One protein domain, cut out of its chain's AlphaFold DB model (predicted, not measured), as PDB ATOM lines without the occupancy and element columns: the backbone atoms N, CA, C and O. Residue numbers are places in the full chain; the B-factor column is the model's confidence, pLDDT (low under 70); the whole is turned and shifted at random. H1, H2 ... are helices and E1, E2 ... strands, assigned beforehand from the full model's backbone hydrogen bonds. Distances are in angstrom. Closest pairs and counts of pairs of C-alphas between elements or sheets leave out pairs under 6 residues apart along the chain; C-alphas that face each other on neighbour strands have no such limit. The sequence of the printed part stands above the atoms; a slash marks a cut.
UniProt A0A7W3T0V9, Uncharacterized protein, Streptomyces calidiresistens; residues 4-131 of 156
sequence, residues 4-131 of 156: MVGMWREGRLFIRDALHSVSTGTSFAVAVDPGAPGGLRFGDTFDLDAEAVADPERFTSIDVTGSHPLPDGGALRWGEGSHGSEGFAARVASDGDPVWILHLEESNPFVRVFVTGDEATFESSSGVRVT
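What this domain is: This is residues 4 to 131 of the 156 residues of an uncharacterized protein of Streptomyces calidiresistens (UniProt A0A7W3T0V9). One strongly twisted sheet of eight strands is curled like part of a barrel and folded back on itself, with E1 and E5 as one leaf, E7, E8, E2, E3 and E4 as the other, and E6 as the hinge between them. The hairpin E9 and E10 makes a small second sheet, partly face to face with the large one by E5, E6 and E7; the short helix H1 packs beside E1 and E8, and H2 lies at the far end of the domain from the turn of the E9 and E10 hairpin. The printed part has 128 residues with two named helices and ten named strands, in the order H1, E1 to E4, H2, E5 to E10. The large sheet runs E1, E5, E6, E7, E8, E2, E3, E4, and both sheets are antiparallel. The class is mostly strand, and the whole is compact, with a radius of gyration of the C-alphas of 13.5 A and spans of 39 by 34 by 26 A.

How they stand to each other: H1, residues 4 to 9, is on the large sheet at a height over the sheet of 6.8 A. Its closest C-alphas to E1, residues 12 to 14, are those of Met 7 and Leu 13, 6.0 A apart; to E8, residues 98 to 104, those of Val 5 and Pro 98, 6.2 A apart. E2, residues 18 to 21, and E3, residues 26 to 32, form a hairpin, with N 19 and O 28 2.9 A apart. E3 and E4, residues 40 to 46, form the next hairpin, with N 31 and O 41 2.9 A apart; E2, E3 and E4 are a meander, each strand the antiparallel neighbour of the one before. H2, residues 48 to 54, is on the sheet at a height of 7.7 A, over none of its strands; the C-alphas of Leu 48 and Ser 27 of E3 are its closest pair with that strand, 6.6 A apart. In H1 and H2 every O i to N i+4 pair is within hydrogen-bond range. E5, residues 59 to 69, bends by 64 degrees at residue 65. Its pairing is staggered: residues 59 to 61 pair with E1, with N 13 and O 60 2.9 A apart, and residues 62 to 69 with E6, residues 75 to 81, with N 68 and O 76 2.9 A apart. E5, E6, E7, residues 87 to 92, and E8 make a second meander. N 77 and O 90 are 2.8 A apart between E6 and E7, N 89 and O 102 2.9 A between E7 and E8, and N 20 and O 101 2.8 A between E2 and E8. E9, residues 110 to 116, and E10, residues 119 to 124, form a hairpin, with N 114 and O 121 2.8 A apart. Their sheet and the large one make a sandwich, two sheets face to face, with their best planes 25 degrees apart; the closest C-alphas of E6 and E9 are those of Gly 79 and Phe 110, 5.1 A apart.

Where its parts are: H1 begins at C-alpha 4, (-36.954, 45.944, 44.349). E5 is the longest strand, 26.9 A from first to last C-alpha; E6 measures 19.1 A, E3 19.0 A and E9 17.5 A. H2 ends at C-alpha 54, (-23.391, 38.616, 40.092). E10, 16.5 A long, ends at C-alpha 124, (-50.958, 37.185, 28.600), and its residues 122 to 123 pair antiparallel with residues 129 to 130.

The domain as a whole: The two C-alphas farthest apart, those of Ala 54 and Gly 117, are 39.7 A apart. The printed part has no cut. The link E3 to E4 is short, and the other links are tight. The mean pLDDT of the printed part is 93.2, and no printed residue is under 70.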
ATOM      1  N   MET A   4     -35.736  46.085  45.159       90.38
ATOM      2  CA  MET A   4     -36.954  45.944  44.349       90.38
ATOM      3  C   MET A   4     -37.675  47.276  44.128       90.38
ATOM      4  O   MET A   4     -38.089  47.578  43.014       90.38
ATOM      5  N   VAL A   5     -37.784  48.096  45.179       92.62
ATOM      6  CA  VAL A   5     -38.417  49.422  45.104       92.62
ATOM      7  C   VAL A   5     -37.598  50.360  44.219       92.62
ATOM      8  O   VAL A   5     -38.170  51.109  43.433       92.62
ATOM      9  N   GLY A   6     -36.266  50.303  44.318       92.69
ATOM     10  CA  GLY A   6     -35.370  51.074  43.453       92.69
ATOM     11  C   GLY A   6     -35.565  50.734  41.976       92.69
ATOM     12  O   GLY A   6     -35.897  51.615  41.190       92.69
ATOM     13  N   MET A   7     -35.460  49.449  41.628       93.19
ATOM     14  CA  MET A   7     -35.619  48.971  40.248       93.19
ATOM     15  C   MET A   7     -36.999  49.317  39.679       93.19
ATOM     16  O   MET A   7     -37.101  49.853  38.579       93.19
ATOM     17  N   TRP A   8     -38.062  49.096  40.457       95.00
ATOM     18  CA  TRP A   8     -39.422  49.432  40.048       95.00
ATOM     19  C   TRP A   8     -39.593  50.919  39.725       95.00
ATOM     20  O   TRP A   8     -40.162  51.270  38.695       95.00
ATOM     21  N   ARG A   9     -39.070  51.804  40.582       94.25
ATOM     22  CA  ARG A   9     -39.117  53.258  40.359       94.25
ATOM     23  C   ARG A   9     -38.290  53.695  39.153       94.25
ATOM     24  O   ARG A   9     -38.628  54.692  38.523       94.25
ATOM     25  N   GLU A  10     -37.233  52.957  38.832       95.19
ATOM     26  CA  GLU A  10     -36.434  53.140  37.617       95.19
ATOM     27  C   GLU A  10     -37.105  52.560  36.361       95.19
ATOM     28  O   GLU A  10     -36.586  52.748  35.263       95.19
ATOM     29  N   GLY A  11     -38.244  51.869  36.495       95.06
ATOM     30  CA  GLY A  11     -38.907  51.196  35.379       95.06
ATOM     31  C   GLY A  11     -38.125  49.982  34.885       95.06
ATOM     32  O   GLY A  11     -38.053  49.748  33.682       95.06
ATOM     33  N   ARG A  12     -37.508  49.220  35.797       95.75
ATOM     34  CA  ARG A  12     -36.689  48.043  35.477       95.75
ATOM     35  C   ARG A  12     -37.038  46.850  36.359       95.75
ATOM     36  O   ARG A  12     -37.407  47.028  37.518       95.75
ATOM     37  N   LEU A  13     -36.847  45.641  35.837       94.81
ATOM     38  CA  LEU A  13     -36.944  44.380  36.582       94.81
ATOM     39  C   LEU A  13     -35.748  43.473  36.292       94.81
ATOM     40  O   LEU A  13     -35.115  43.594  35.245       94.81
ATOM     41  N   PHE A  14     -35.445  42.573  37.228       93.81
ATOM     42  CA  PHE A  14     -34.451  41.520  37.030       93.81
ATOM     43  C   PHE A  14     -35.055  40.410  36.164       93.81
ATOM     44  O   PHE A  14     -36.168  39.961  36.436       93.81
ATOM     45  N   ILE A  15     -34.334  39.979  35.130       94.12
ATOM     46  CA  ILE A  15     -34.838  39.000  34.157       94.12
ATOM     47  C   ILE A  15     -34.762  37.609  34.778       94.12
ATOM     48  O   ILE A  15     -33.729  36.939  34.718       94.12
ATOM     49  N   ARG A  16     -35.845  37.196  35.433       94.62
ATOM     50  CA  ARG A  16     -36.009  35.852  35.985       94.62
ATOM     51  C   ARG A  16     -37.482  35.499  36.121       94.62
ATOM     52  O   ARG A  16     -38.271  36.368  36.484       94.62
ATOM     53  N   ASP A  17     -37.838  34.235  35.922       96.62
ATOM     54  CA  ASP A  17     -39.129  33.711  36.378       96.62
ATOM     55  C   ASP A  17     -39.202  33.753  37.912       96.62
ATOM     56  O   ASP A  17     -38.702  32.866  38.621       96.62
ATOM     57  N   ALA A  18     -39.784  34.825  38.449       95.81
ATOM     58  CA  ALA A  18     -39.780  35.068  39.881       95.81
ATOM     59  C   ALA A  18     -40.984  35.858  40.388       95.81
ATOM     60  O   ALA A  18     -41.549  36.716  39.709       95.81
ATOM     61  N   LEU A  19     -41.313  35.598  41.652       95.44
ATOM     62  CA  LEU A  19     -42.204  36.422  42.449       95.44
ATOM     63  C   LEU A  19     -41.423  37.052  43.599       95.44
ATOM     64  O   LEU A  19     -40.882  36.369  44.469       95.44
ATOM     65  N   HIS A  20     -41.385  38.373  43.596       94.50
ATOM     66  CA  HIS A  20     -40.676  39.203  44.549       94.50
ATOM     67  C   HIS A  20     -41.671  39.805  45.536       94.50
ATOM     68  O   HIS A  20     -42.547  40.572  45.146       94.50
ATOM     69  N   SER A  21     -41.544  39.480  46.819       91.25
ATOM     70  CA  SER A  21     -42.336  40.085  47.887       91.25
ATOM     71  C   SER A  21     -41.527  41.195  48.552       91.25
ATOM     72  O   SER A  21     -40.545  40.942  49.248       91.25
ATOM     73  N   VAL A  22     -41.958  42.443  48.374       89.56
ATOM     74  CA  VAL A  22     -41.281  43.616  48.946       89.56
ATOM     75  C   VAL A  22     -41.528  43.704  50.447       89.56
ATOM     76  O   VAL A  22     -40.626  44.082  51.194       89.56
ATOM     77  N   SER A  23     -42.723  43.304  50.892       80.12
ATOM     78  CA  SER A  23     -43.105  43.279  52.307       80.12
ATOM     79  C   SER A  23     -42.259  42.309  53.133       80.12
ATOM     80  O   SER A  23     -41.901  42.626  54.263       80.12
ATOM     81  N   THR A  24     -41.915  41.147  52.571       82.38
ATOM     82  CA  THR A  24     -41.075  40.142  53.246       82.38
ATOM     83  C   THR A  24     -39.599  40.232  52.861       82.38
ATOM     84  O   THR A  24     -38.762  39.623  53.521       82.38
ATOM     85  N   GLY A  25     -39.265  40.949  51.784       84.56
ATOM     86  CA  GLY A  25     -37.925  40.968  51.196       84.56
ATOM     87  C   GLY A  25     -37.528  39.663  50.493       84.56
ATOM     88  O   GLY A  25     -36.378  39.523  50.093       84.56
ATOM     89  N   THR A  26     -38.450  38.707  50.348       88.25
ATOM     90  CA  THR A  26     -38.159  37.369  49.814       88.25
ATOM     91  C   THR A  26     -38.484  37.292  48.326       88.25
ATOM     92  O   THR A  26     -39.533  37.767  47.889       88.25
ATOM     93  N   SER A  27     -37.602  36.655  47.553       93.31
ATOM     94  CA  SER A  27     -37.849  36.311  46.151       93.31
ATOM     95  C   SER A  27     -37.979  34.804  46.003       93.31
ATOM     96  O   SER A  27     -37.162  34.064  46.546       93.31
ATOM     97  N   PHE A  28     -38.993  34.361  45.271       94.31
ATOM     98  CA  PHE A  28     -39.252  32.957  44.973       94.31
ATOM     99  C   PHE A  28     -39.046  32.727  43.487       94.31
ATOM    100  O   PHE A  28     -39.574  33.489  42.677       94.31
ATOM    101  N   ALA A  29     -38.319  31.673  43.122       95.38
ATOM    102  CA  ALA A  29     -38.391  31.177  41.756       95.38
ATOM    103  C   ALA A  29     -39.825  30.703  41.490       95.38
ATOM    104  O   ALA A  29     -40.440  30.081  42.361       95.38
ATOM    105  N   VAL A  30     -40.365  30.979  40.310       95.25
ATOM    106  CA  VAL A  30     -41.679  30.463  39.914       95.25
ATOM    107  C   VAL A  30     -41.583  29.758  38.574       95.25
ATOM    108  O   VAL A  30     -40.640  29.952  37.820       95.25
ATOM    109  N   ALA A  31     -42.556  28.907  38.288       94.88
ATOM    110  CA  ALA A  31     -42.766  28.349  36.965       94.88
ATOM    111  C   ALA A  31     -44.256  28.404  36.645       94.88
ATOM    112  O   ALA A  31     -45.087  28.158  37.524       94.88
ATOM    113  N   VAL A  32     -44.594  28.689  35.389       94.19
ATOM    114  CA  VAL A  32     -45.971  28.558  34.909       94.19
ATOM    115  C   VAL A  32     -46.350  27.080  34.927       94.19
ATOM    116  O   VAL A  32     -45.694  26.245  34.307       94.19
ATOM    117  N   ASP A  33     -47.416  26.759  35.648       93.69
ATOM    118  CA  ASP A  33     -47.951  25.410  35.770       93.69
ATOM    119  C   ASP A  33     -49.481  25.490  35.828       93.69
ATOM    120  O   ASP A  33     -50.042  25.749  36.895       93.69
ATOM    121  N   PRO A  34     -50.187  25.266  34.703       89.31
ATOM    122  CA  PRO A  34     -51.649  25.302  34.665       89.31
ATOM    123  C   PRO A  34     -52.331  24.277  35.587       89.31
ATOM    124  O   PRO A  34     -53.526  24.406  35.849       89.31
ATOM    125  N   GLY A  35     -51.607  23.248  36.042       89.69
ATOM    126  CA  GLY A  35     -52.096  22.267  37.010       89.69
ATOM    127  C   GLY A  35     -51.914  22.700  38.467       89.69
ATOM    128  O   GLY A  35     -52.543  22.121  39.354       89.69
ATOM    129  N   ALA A  36     -51.085  23.712  38.728       89.44
ATOM    130  CA  ALA A  36     -50.897  24.273  40.055       89.44
ATOM    131  C   ALA A  36     -52.003  25.294  40.392       89.44
ATOM    132  O   ALA A  36     -52.520  25.982  39.503       89.44
ATOM    133  N   PRO A  37     -52.367  25.447  41.678       84.88
ATOM    134  CA  PRO A  37     -53.234  26.532  42.120       84.88
ATOM    135  C   PRO A  37     -52.744  27.897  41.619       84.88
ATOM    136  O   PRO A  37     -51.581  28.252  41.791       84.88
ATOM    137  N   GLY A  38     -53.633  28.655  40.973       86.88
ATOM    138  CA  GLY A  38     -53.302  29.966  40.411       86.88
ATOM    139  C   GLY A  38     -52.328  29.937  39.227       86.88
ATOM    140  O   GLY A  38     -51.782  30.980  38.881       86.88
ATOM    141  N   GLY A  39     -52.092  28.780  38.600       92.31
ATOM    142  CA  GLY A  39     -51.258  28.675  37.399       92.31
ATOM    143  C   GLY A  39     -49.752  28.818  37.649       92.31
ATOM    144  O   GLY A  39     -48.991  28.958  36.691       92.31
ATOM    145  N   LEU A  40     -49.317  28.816  38.915       92.88
ATOM    146  CA  LEU A  40     -47.929  29.039  39.317       92.88
ATOM    147  C   LEU A  40     -47.449  27.953  40.279       92.88
ATOM    148  O   LEU A  40     -48.062  27.688  41.312       92.88
ATOM    149  N   ARG A  41     -46.282  27.386  39.979       93.50
ATOM    150  CA  ARG A  41     -45.529  26.537  40.898       93.50
ATOM    151  C   ARG A  41     -44.382  27.336  41.504       93.50
ATOM    152  O   ARG A  41     -43.466  27.743  40.795       93.50
ATOM    153  N   PHE A  42     -44.414  27.516  42.820       91.62
ATOM    154  CA  PHE A  42     -43.338  28.159  43.573       91.62
ATOM    155  C   PHE A  42     -42.181  27.181  43.802       91.62
ATOM    156  O   PHE A  42     -42.391  26.012  44.134       91.62
ATOM    157  N   GLY A  43     -40.963  27.660  43.576       92.94
ATOM    158  CA  GLY A  43     -39.708  26.967  43.834       92.94
ATOM    159  C   GLY A  43     -38.949  27.581  45.008       92.94
ATOM    160  O   GLY A  43     -39.534  28.211  45.891       92.94
ATOM    161  N   ASP A  44     -37.631  27.385  45.005       93.31
ATOM    162  CA  ASP A  44     -36.758  27.846  46.081       93.31
ATOM    163  C   ASP A  44     -36.706  29.375  46.179       93.31
ATOM    164  O   ASP A  44     -36.843  30.111  45.192       93.31
ATOM    165  N   THR A  45     -36.460  29.851  47.398       94.50
ATOM    166  CA  THR A  45     -36.138  31.255  47.642       94.50
ATOM    167  C   THR A  45     -34.724  31.573  47.184       94.50
ATOM    168  O   THR A  45     -33.819  30.755  47.365       94.50
ATOM    169  N   PHE A  46     -34.506  32.784  46.685       92.25
ATOM    170  CA  PHE A  46     -33.182  33.261  46.297       92.25
ATOM    171  C   PHE A  46     -32.938  34.706  46.738       92.25
ATOM    172  O   PHE A  46     -33.871  35.463  47.024       92.25
ATOM    173  N   ASP A  47     -31.659  35.076  46.801       91.50
ATOM    174  CA  ASP A  47     -31.214  36.428  47.125       91.50
ATOM    175  C   ASP A  47     -31.075  37.249  45.837       91.50
ATOM    176  O   ASP A  47     -30.113  37.116  45.079       91.50
ATOM    177  N   LEU A  48     -32.067  38.104  45.594       91.38
ATOM    178  CA  LEU A  48     -32.107  38.995  44.439       91.38
ATOM    179  C   LEU A  48     -30.943  39.994  44.421       91.38
ATOM    180  O   LEU A  48     -30.456  40.340  43.348       91.38
ATOM    181  N   ASP A  49     -30.496  40.471  45.583       91.44
ATOM    182  CA  ASP A  49     -29.371  41.399  45.664       91.44
ATOM    183  C   ASP A  49     -28.073  40.696  45.256       91.44
ATOM    184  O   ASP A  49     -27.305  41.249  44.465       91.44
ATOM    185  N   ALA A  50     -27.851  39.473  45.743       91.88
ATOM    186  CA  ALA A  50     -26.684  38.677  45.379       91.88
ATOM    187  C   ALA A  50     -26.657  38.350  43.878       91.88
ATOM    188  O   ALA A  50     -25.616  38.495  43.236       91.88
ATOM    189  N   GLU A  51     -27.795  37.963  43.296       92.94
ATOM    190  CA  GLU A  51     -27.883  37.664  41.863       92.94
ATOM    191  C   GLU A  51     -27.710  38.905  40.986       92.94
ATOM    192  O   GLU A  51     -26.951  38.869  40.022       92.94
ATOM    193  N   ALA A  52     -28.329  40.027  41.355       91.62
ATOM    194  CA  ALA A  52     -28.173  41.287  40.634       91.62
ATOM    195  C   ALA A  52     -26.738  41.838  40.685       91.62
ATOM    196  O   ALA A  52     -26.329  42.584  39.797       91.62
ATOM    197  N   VAL A  53     -25.975  41.519  41.736       93.38
ATOM    198  CA  VAL A  53     -24.540  41.839  41.818       93.38
ATOM    199  C   VAL A  53     -23.715  40.892  40.949       93.38
ATOM    200  O   VAL A  53     -22.744  41.334  40.335       93.38
ATOM    201  N   ALA A  54     -24.080  39.610  40.905       95.31
ATOM    202  CA  ALA A  54     -23.391  38.616  40.092       95.31
ATOM    203  C   ALA A  54     -23.592  38.847  38.585       95.31
ATOM    204  O   ALA A  54     -22.667  38.592  37.815       95.31
ATOM    205  N   ASP A  55     -24.761  39.351  38.182       94.38
ATOM    206  CA  ASP A  55     -25.113  39.610  36.785       94.38
ATOM    207  C   ASP A  55     -25.835  40.967  36.613       94.38
ATOM    208  O   ASP A  55     -27.070  41.041  36.597       94.38
ATOM    209  N   PRO A  56     -25.081  42.079  36.513       89.44
ATOM    210  CA  PRO A  56     -25.646  43.427  36.448       89.44
ATOM    211  C   PRO A  56     -26.333  43.753  35.112       89.44
ATOM    212  O   PRO A  56     -27.022  44.772  35.018       89.44
ATOM    213  N   GLU A  57     -26.146  42.927  34.080       90.00
ATOM    214  CA  GLU A  57     -26.751  43.112  32.756       90.00
ATOM    215  C   GLU A  57     -28.128  42.441  32.648       90.00
ATOM    216  O   GLU A  57     -28.895  42.748  31.737       90.00
ATOM    217  N   ARG A  58     -28.488  41.583  33.611       92.31
ATOM    218  CA  ARG A  58     -29.723  40.789  33.629       92.31
ATOM    219  C   ARG A  58     -30.955  41.578  34.072       92.31
ATOM    220  O   ARG A  58     -31.671  41.218  35.005       92.31
ATOM    221  N   PHE A  59     -31.202  42.686  33.392       94.31
ATOM    222  CA  PHE A  59     -32.315  43.582  33.664       94.31
ATOM    223  C   PHE A  59     -33.053  43.933  32.383       94.31
ATOM    224  O   PHE A  59     -32.432  44.225  31.366       94.31
ATOM    225  N   THR A  60     -34.373  44.015  32.478       94.44
ATOM    226  CA  THR A  60     -35.234  44.509  31.405       94.44
ATOM    227  C   THR A  60     -35.861  45.832  31.824       94.44
ATOM    228  O   THR A  60     -36.168  46.040  33.005       94.44
ATOM    229  N   SER A  61     -36.021  46.749  30.874       95.56
ATOM    230  CA  SER A  61     -36.909  47.899  31.057       95.56
ATOM    231  C   SER A  61     -38.350  47.420  30.952       95.56
ATOM    232  O   SER A  61     -38.644  46.557  30.125       95.56
ATOM    233  N   ILE A  62     -39.234  47.975  31.776       95.69
ATOM    234  CA  ILE A  62     -40.650  47.611  31.778       95.69
ATOM    235  C   ILE A  62     -41.537  48.742  31.286       95.69
ATOM    236  O   ILE A  62     -41.372  49.901  31.669       95.69
ATOM    237  N   ASP A  63     -42.549  48.361  30.519       95.25
ATOM    238  CA  ASP A  63     -43.621  49.242  30.083       95.25
ATOM    239  C   ASP A  63     -44.930  48.795  30.735       95.25
ATOM    240  O   ASP A  63     -45.443  47.699  30.494       95.25
ATOM    241  N   VAL A  64     -45.484  49.651  31.597       96.06
ATOM    242  CA  VAL A  64     -46.800  49.420  32.205       96.06
ATOM    243  C   VAL A  64     -47.867  49.711  31.155       96.06
ATOM    244  O   VAL A  64     -48.101  50.868  30.805       96.06
ATOM    245  N   THR A  65     -48.556  48.673  30.691       95.31
ATOM    246  CA  THR A  65     -49.606  48.795  29.668       95.31
ATOM    247  C   THR A  65     -51.012  48.766  30.259       95.31
ATOM    248  O   THR A  65     -51.973  49.149  29.590       95.31
ATOM    249  N   GLY A  66     -51.153  48.370  31.529       96.12
ATOM    250  CA  GLY A  66     -52.436  48.379  32.216       96.12
ATOM    251  C   GLY A  66     -52.344  48.568  33.726       96.12
ATOM    252  O   GLY A  66     -51.310  48.357  34.365       96.12
ATOM    253  N   SER A  67     -53.463  49.021  34.290       97.12
ATOM    254  CA  SER A  67     -53.624  49.289  35.715       97.12
ATOM    255  C   SER A  67     -55.069  49.048  36.145       97.12
ATOM    256  O   SER A  67     -56.003  49.337  35.394       97.12
ATOM    257  N   HIS A  68     -55.257  48.542  37.361       96.94
ATOM    258  CA  HIS A  68     -56.558  48.373  37.995       96.94
ATOM    259  C   HIS A  68     -56.489  48.891  39.440       96.94
ATOM    260  O   HIS A  68     -55.737  48.328  40.239       96.94
ATOM    261  N   PRO A  69     -57.252  49.936  39.811       96.88
ATOM    262  CA  PRO A  69     -57.236  50.467  41.171       96.88
ATOM    263  C   PRO A  69     -57.811  49.456  42.170       96.88
ATOM    264  O   PRO A  69     -58.731  48.704  41.843       96.88
ATOM    265  N   LEU A  70     -57.282  49.444  43.389       95.31
ATOM    266  CA  LEU A  70     -57.768  48.619  44.493       95.31
ATOM    267  C   LEU A  70     -58.512  49.482  45.533       95.31
ATOM    268  O   LEU A  70     -58.259  50.687  45.626       95.31
ATOM    269  N   PRO A  71     -59.433  48.901  46.329       92.56
ATOM    270  CA  PRO A  71     -60.202  49.652  47.330       92.56
ATOM    271  C   PRO A  71     -59.354  50.289  48.441       92.56
ATOM    272  O   PRO A  71     -59.792  51.254  49.063       92.56
ATOM    273  N   ASP A  72     -58.152  49.765  48.685       92.69
ATOM    274  CA  ASP A  72     -57.186  50.273  49.667       92.69
ATOM    275  C   ASP A  72     -56.391  51.498  49.166       92.69
ATOM    276  O   ASP A  72     -55.538  52.022  49.882       92.69
ATOM    277  N   GLY A  73     -56.666  51.968  47.944       94.88
ATOM    278  CA  GLY A  73     -55.949  53.066  47.296       94.88
ATOM    279  C   GLY A  73     -54.678  52.634  46.560       94.88
ATOM    280  O   GLY A  73     -54.072  53.464  45.885       94.88
ATOM    281  N   GLY A  74     -54.286  51.362  46.656       96.56
ATOM    282  CA  GLY A  74     -53.254  50.761  45.820       96.56
ATOM    283  C   GLY A  74     -53.757  50.437  44.413       96.56
ATOM    284  O   GLY A  74     -54.848  50.836  43.990       96.56
ATOM    285  N   ALA A  75     -52.955  49.691  43.658       97.44
ATOM    286  CA  ALA A  75     -53.346  49.224  42.331       97.44
ATOM    287  C   ALA A  75     -52.657  47.913  41.954       97.44
ATOM    288  O   ALA A  75     -51.558  47.609  42.411       97.44
ATOM    289  N   LEU A  76     -53.283  47.172  41.048       97.81
ATOM    290  CA  LEU A  76     -52.616  46.153  40.248       97.81
ATOM    291  C   LEU A  76     -52.070  46.807  38.983       97.81
ATOM    292  O   LEU A  76     -52.754  47.628  38.374       97.81
ATOM    293  N   ARG A  77     -50.863  46.436  38.573       97.81
ATOM    294  CA  ARG A  77     -50.236  46.886  37.329       97.81
ATOM    295  C   ARG A  77     -49.690  45.701  36.567       97.81
ATOM    296  O   ARG A  77     -49.287  44.715  37.174       97.81
ATOM    297  N   TRP A  78     -49.681  45.802  35.252       97.56
ATOM    298  CA  TRP A  78     -49.143  44.758  34.396       97.56
ATOM    299  C   TRP A  78     -48.619  45.345  33.093       97.56
ATOM    300  O   TRP A  78     -48.932  46.488  32.738       97.56
ATOM    301  N   GLY A  79     -47.824  44.550  32.391       95.38
ATOM    302  CA  GLY A  79     -47.304  44.927  31.092       95.38
ATOM    303  C   GLY A  79     -46.232  43.980  30.593       95.38
ATOM    304  O   GLY A  79     -46.333  42.762  30.783       95.38
ATOM    305  N   GLU A  80     -45.233  44.557  29.938       94.25
ATOM    306  CA  GLU A  80     -44.172  43.830  29.248       94.25
ATOM    307  C   GLU A  80     -42.776  44.259  29.680       94.25
ATOM    308  O   GLU A  80     -42.582  45.351  30.220       94.25
ATOM    309  N   GLY A  81     -41.818  43.370  29.427       91.94
ATOM    310  CA  GLY A  81     -40.403  43.709  29.384       91.94
ATOM    311  C   GLY A  81     -39.939  43.970  27.949       91.94
ATOM    312  O   GLY A  81     -40.527  43.487  26.980       91.94
ATOM    313  N   SER A  82     -38.853  44.727  27.822       88.56
ATOM    314  CA  SER A  82     -38.283  45.199  26.554       88.56
ATOM    315  C   SER A  82     -37.896  44.118  25.530       88.56
ATOM    316  O   SER A  82     -37.716  44.446  24.355       88.56
ATOM    317  N   HIS A  83     -37.792  42.844  25.923       82.81
ATOM    318  CA  HIS A  83     -37.462  41.748  25.004       82.81
ATOM    319  C   HIS A  83     -38.687  41.149  24.287       82.81
ATOM    320  O   HIS A  83     -38.525  40.313  23.399       82.81
ATOM    321  N   GLY A  84     -39.911  41.558  24.638       80.06
ATOM    322  CA  GLY A  84     -41.155  41.162  23.958       80.06
ATOM    323  C   GLY A  84     -41.642  39.728  24.225       80.06
ATOM    324  O   GLY A  84     -42.801  39.419  23.940       80.06
ATOM    325  N   SER A  85     -40.808  38.855  24.797       88.19
ATOM    326  CA  SER A  85     -41.217  37.549  25.347       88.19
ATOM    327  C   SER A  85     -41.649  37.634  26.814       88.19
ATOM    328  O   SER A  85     -42.246  36.697  27.342       88.19
ATOM    329  N   GLU A  86     -41.372  38.764  27.460       91.94
ATOM    330  CA  GLU A  86     -41.507  38.970  28.897       91.94
ATOM    331  C   GLU A  86     -42.882  39.541  29.259       91.94
ATOM    332  O   GLU A  86     -43.454  40.364  28.536       91.94
ATOM    333  N   GLY A  87     -43.388  39.161  30.428       95.38
ATOM    334  CA  GLY A  87     -44.556  39.780  31.036       95.38
ATOM    335  C   GLY A  87     -44.361  39.968  32.531       95.38
ATOM    336  O   GLY A  87     -43.750  39.141  33.210       95.38
ATOM    337  N   PHE A  88     -44.917  41.054  33.064       97.00
ATOM    338  CA  PHE A  88     -44.955  41.269  34.506       97.00
ATOM    339  C   PHE A  88     -46.351  41.640  35.003       97.00
ATOM    340  O   PHE A  88     -47.157  42.250  34.295       97.00
ATOM    341  N   ALA A  89     -46.601  41.299  36.261       96.88
ATOM    342  CA  ALA A  89     -47.742  41.744  37.040       96.88
ATOM    343  C   ALA A  89     -47.249  42.197  38.417       96.88
ATOM    344  O   ALA A  89     -46.301  41.642  38.958       96.88
ATOM    345  N   ALA A  90     -47.875  43.205  39.005       96.81
ATOM    346  CA  ALA A  90     -47.476  43.732  40.300       96.81
ATOM    347  C   ALA A  90     -48.684  44.252  41.070       96.81
ATOM    348  O   ALA A  90     -49.629  44.778  40.477       96.81
ATOM    349  N   ARG A  91     -48.604  44.201  42.398       96.38
ATOM    350  CA  ARG A  91     -49.400  45.068  43.267       96.38
ATOM    351  C   ARG A  91     -48.528  46.208  43.748       96.38
ATOM    352  O   ARG A  91     -47.422  45.975  44.231       96.38
ATOM    353  N   VAL A  92     -49.060  47.418  43.686       96.50
ATOM    354  CA  VAL A  92     -48.462  48.615  44.274       96.50
ATOM    355  C   VAL A  92     -49.338  49.176  45.386       96.50
ATOM    356  O   VAL A  92     -50.566  49.074  45.332       96.50
ATOM    357  N   ALA A  93     -48.698  49.774  46.385       95.88
ATOM    358  CA  ALA A  93     -49.353  50.544  47.431       95.88
ATOM    359  C   ALA A  93     -49.827  51.909  46.895       95.88
ATOM    360  O   ALA A  93     -49.591  52.266  45.737       95.88
ATOM    361  N   SER A  94     -50.519  52.683  47.734       95.38
ATOM    362  CA  SER A  94     -51.102  53.980  47.356       95.38
ATOM    363  C   SER A  94     -50.073  55.047  46.967       95.38
ATOM    364  O   SER A  94     -50.404  56.009  46.280       95.38
ATOM    365  N   ASP A  95     -48.827  54.895  47.409       94.25
ATOM    366  CA  ASP A  95     -47.691  55.736  47.021       94.25
ATOM    367  C   ASP A  95     -47.024  55.286  45.706       94.25
ATOM    368  O   ASP A  95     -46.132  55.964  45.199       94.25
ATOM    369  N   GLY A  96     -47.486  54.176  45.122       93.50
ATOM    370  CA  GLY A  96     -46.958  53.599  43.891       93.50
ATOM    371  C   GLY A  96     -45.783  52.642  44.090       93.50
ATOM    372  O   GLY A  96     -45.304  52.092  43.092       93.50
ATOM    373  N   ASP A  97     -45.341  52.411  45.330       94.94
ATOM    374  CA  ASP A  97     -44.277  51.453  45.613       94.94
ATOM    375  C   ASP A  97     -44.780  50.010  45.498       94.94
ATOM    376  O   ASP A  97     -45.930  49.715  45.834       94.94
ATOM    377  N   PRO A  98     -43.933  49.082  45.022       94.94
ATOM    378  CA  PRO A  98     -44.329  47.698  44.855       94.94
ATOM    379  C   PRO A  98     -44.536  47.023  46.215       94.94
ATOM    380  O   PRO A  98     -43.725  47.158  47.128       94.94
ATOM    381  N   VAL A  99     -45.612  46.249  46.322       95.12
ATOM    382  CA  VAL A  99     -45.876  45.302  47.418       95.12
ATOM    383  C   VAL A  99     -45.362  43.921  47.023       95.12
ATOM    384  O   VAL A  99     -44.679  43.248  47.799       95.12
ATOM    385  N   TRP A 100     -45.657  43.516  45.790       95.38
ATOM    386  CA  TRP A 100     -45.076  42.346  45.151       95.38
ATOM    387  C   TRP A 100     -44.993  42.537  43.639       95.38
ATOM    388  O   TRP A 100     -45.761  43.312  43.065       95.38
ATOM    389  N   ILE A 101     -44.064  41.821  43.009       96.56
ATOM    390  CA  ILE A 101     -43.849  41.821  41.561       96.56
ATOM    391  C   ILE A 101     -43.676  40.375  41.097       96.56
ATOM    392  O   ILE A 101     -42.838  39.657  41.630       96.56
ATOM    393  N   LEU A 102     -44.452  39.963  40.105       96.38
ATOM    394  CA  LEU A 102     -44.284  38.741  39.332       96.38
ATOM    395  C   LEU A 102     -43.659  39.112  37.986       96.38
ATOM    396  O   LEU A 102     -44.199  39.969  37.288       96.38
ATOM    397  N   HIS A 103     -42.571  38.451  37.618       96.81
ATOM    398  CA  HIS A 103     -41.953  38.537  36.300       96.81
ATOM    399  C   HIS A 103     -41.850  37.135  35.702       96.81
ATOM    400  O   HIS A 103     -41.506  36.189  36.413       96.81
ATOM    401  N   LEU A 104     -42.164  37.010  34.413       96.31
ATOM    402  CA  LEU A 104     -42.032  35.781  33.641       96.31
ATOM    403  C   LEU A 104     -41.288  36.085  32.336       96.31
ATOM    404  O   LEU A 104     -41.687  36.975  31.584       96.31
ATOM    405  N   GLU A 105     -40.221  35.338  32.075       94.69
ATOM    406  CA  GLU A 105     -39.325  35.502  30.923       94.69
ATOM    407  C   GLU A 105     -39.992  35.064  29.606       94.69
ATOM    408  O   GLU A 105     -39.718  35.629  28.544       94.69
ATOM    409  N   GLU A 106     -40.898  34.082  29.691       91.81
ATOM    410  CA  GLU A 106     -41.578  33.452  28.550       91.81
ATOM    411  C   GLU A 106     -43.111  33.446  28.703       91.81
ATOM    412  O   GLU A 106     -43.780  32.434  28.483       91.81
ATOM    413  N   SER A 107     -43.708  34.574  29.096       89.12
ATOM    414  CA  SER A 107     -45.173  34.691  29.159       89.12
ATOM    415  C   SER A 107     -45.786  35.482  28.020       89.12
ATOM    416  O   SER A 107     -47.002  35.422  27.863       89.12
ATOM    417  N   ASN A 108     -44.999  36.238  27.257       91.31
ATOM    418  CA  ASN A 108     -45.446  37.401  26.493       91.31
ATOM    419  C   ASN A 108     -46.097  38.476  27.403       91.31
ATOM    420  O   ASN A 108     -46.389  38.211  28.577       91.31
ATOM    421  N   PRO A 109     -46.380  39.684  26.875       91.75
ATOM    422  CA  PRO A 109     -47.010  40.744  27.653       91.75
ATOM    423  C   PRO A 109     -48.319  40.300  28.300       91.75
ATOM    424  O   PRO A 109     -49.174  39.698  27.632       91.75
ATOM    425  N   PHE A 110     -48.518  40.660  29.569       94.56
ATOM    426  CA  PHE A 110     -49.844  40.622  30.176       94.56
ATOM    427  C   PHE A 110     -50.715  41.714  29.560       94.56
ATOM    428  O   PHE A 110     -50.284  42.854  29.401       94.56
ATOM    429  N   VAL A 111     -51.942  41.364  29.183       94.94
ATOM    430  CA  VAL A 111     -52.843  42.270  28.446       94.94
ATOM    431  C   VAL A 111     -54.189  42.454  29.129       94.94
ATOM    432  O   VAL A 111     -54.906  43.407  28.825       94.94
ATOM    433  N   ARG A 112     -54.559  41.556  30.047       93.25
ATOM    434  CA  ARG A 112     -55.845  41.593  30.751       93.25
ATOM    435  C   ARG A 112     -55.686  41.181  32.203       93.25
ATOM    436  O   ARG A 112     -54.861  40.328  32.522       93.25
ATOM    437  N   VAL A 113     -56.545  41.744  33.047       96.00
ATOM    438  CA  VAL A 113     -56.740  41.312  34.429       96.00
ATOM    439  C   VAL A 113     -58.226  41.081  34.690       96.00
ATOM    440  O   VAL A 113     -59.075  41.854  34.243       96.00
ATOM    441  N   PHE A 114     -58.534  40.023  35.430       94.19
ATOM    442  CA  PHE A 114     -59.858  39.736  35.965       94.19
ATOM    443  C   PHE A 114     -59.754  39.711  37.484       94.19
ATOM    444  O   PHE A 114     -59.076  38.850  38.043       94.19
ATOM    445  N   VAL A 115     -60.404  40.665  38.148       93.88
ATOM    446  CA  VAL A 115     -60.386  40.783  39.610       93.88
ATOM    447  C   VAL A 115     -61.685  40.217  40.173       93.88
ATOM    448  O   VAL A 115     -62.771  40.570  39.711       93.88
ATOM    449  N   THR A 116     -61.597  39.306  41.141       88.19
ATOM    450  CA  THR A 116     -62.754  38.720  41.833       88.19
ATOM    451  C   THR A 116     -62.425  38.547  43.309       88.19
ATOM    452  O   THR A 116     -61.638  37.682  43.673       88.19
ATOM    453  N   GLY A 117     -63.033  39.370  44.170       86.62
ATOM    454  CA  GLY A 117     -62.672  39.401  45.590       86.62
ATOM    455  C   GLY A 117     -61.195  39.755  45.766       86.62
ATOM    456  O   GLY A 117     -60.751  40.775  45.240       86.62
ATOM    457  N   ASP A 118     -60.454  38.878  46.442       85.56
ATOM    458  CA  ASP A 118     -59.029  39.057  46.763       85.56
ATOM    459  C   ASP A 118     -58.092  38.385  45.736       85.56
ATOM    460  O   ASP A 118     -56.881  38.261  45.951       85.56
ATOM    461  N   GLU A 119     -58.650  37.938  44.606       87.38
ATOM    462  CA  GLU A 119     -57.926  37.262  43.532       87.38
ATOM    463  C   GLU A 119     -57.840  38.133  42.278       87.38
ATOM    464  O   GLU A 119     -58.813  38.768  41.856       87.38
ATOM    465  N   ALA A 120     -56.670  38.112  41.640       93.31
ATOM    466  CA  ALA A 120     -56.423  38.777  40.371       93.31
ATOM    467  C   ALA A 120     -55.837  37.787  39.371       93.31
ATOM    468  O   ALA A 120     -54.708  37.338  39.527       93.31
ATOM    469  N   THR A 121     -56.603  37.453  38.335       96.00
ATOM    470  CA  THR A 121     -56.125  36.601  37.242       96.00
ATOM    471  C   THR A 121     -55.594  37.470  36.115       96.00
ATOM    472  O   THR A 121     -56.359  38.217  35.507       96.00
ATOM    473  N   PHE A 122     -54.308  37.347  35.816       96.69
ATOM    474  CA  PHE A 122     -53.649  38.014  34.701       96.69
ATOM    475  C   PHE A 122     -53.572  37.067  33.510       96.69
ATOM    476  O   PHE A 122     -53.218  35.898  33.661       96.69
ATOM    477  N   GLU A 123     -53.905  37.572  32.326       96.56
ATOM    478  CA  GLU A 123     -53.843  36.826  31.068       96.56
ATOM    479  C   GLU A 123     -52.872  37.510  30.105       96.56
ATOM    480  O   GLU A 123     -52.973  38.719  29.847       96.56
ATOM    481  N   SER A 124     -51.922  36.731  29.592       95.38
ATOM    482  CA  SER A 124     -50.958  37.185  28.600       95.38
ATOM    483  C   SER A 124     -51.475  37.048  27.175       95.38
ATOM    484  O   SER A 124     -52.427  36.318  26.891       95.38
ATOM    485  N   SER A 125     -50.819  37.737  26.245       93.56
ATOM    486  CA  SER A 125     -51.144  37.644  24.818       93.56
ATOM    487  C   SER A 125     -50.876  36.261  24.208       93.56
ATOM    488  O   SER A 125     -51.442  35.950  23.161       93.56
ATOM    489  N   SER A 126     -50.075  35.411  24.863       92.50
ATOM    490  CA  SER A 126     -49.848  34.012  24.470       92.50
ATOM    491  C   SER A 126     -50.804  33.021  25.152       92.50
ATOM    492  O   SER A 126     -50.755  31.826  24.867       92.50
ATOM    493  N   GLY A 127     -51.702  33.500  26.022       92.50
ATOM    494  CA  GLY A 127     -52.681  32.674  26.732       92.50
ATOM    495  C   GLY A 127     -52.195  32.113  28.070       92.50
ATOM    496  O   GLY A 127     -52.916  31.321  28.681       92.50
ATOM    497  N   VAL A 128     -51.020  32.530  28.559       93.94
ATOM    498  CA  VAL A 128     -50.589  32.235  29.935       93.94
ATOM    499  C   VAL A 128     -51.545  32.920  30.904       93.94
ATOM    500  O   VAL A 128     -51.862  34.102  30.754       93.94
ATOM    501  N   ARG A 129     -52.016  32.170  31.904       95.12
ATOM    502  CA  ARG A 129     -52.922  32.663  32.942       95.12
ATOM    503  C   ARG A 129     -52.360  32.356  34.314       95.12
ATOM    504  O   ARG A 129     -52.084  31.199  34.614       95.12
ATOM    505  N   VAL A 130     -52.223  33.396  35.126       94.31
ATOM    506  CA  VAL A 130     -51.683  33.306  36.485       94.31
ATOM    507  C   VAL A 130     -52.548  34.112  37.441       94.31
ATOM    508  O   VAL A 130     -53.032  35.188  37.090       94.31
ATOM    509  N   THR A 131     -52.738  33.599  38.651       94.69
ATOM    510  CA  THR A 131     -53.602  34.196  39.674       94.69
ATOM    511  C   THR A 131     -52.831  34.352  40.986       94.69
ATOM    512  O   THR A 131     -53.078  33.608  41.936       94.69
TER     513      THR A 131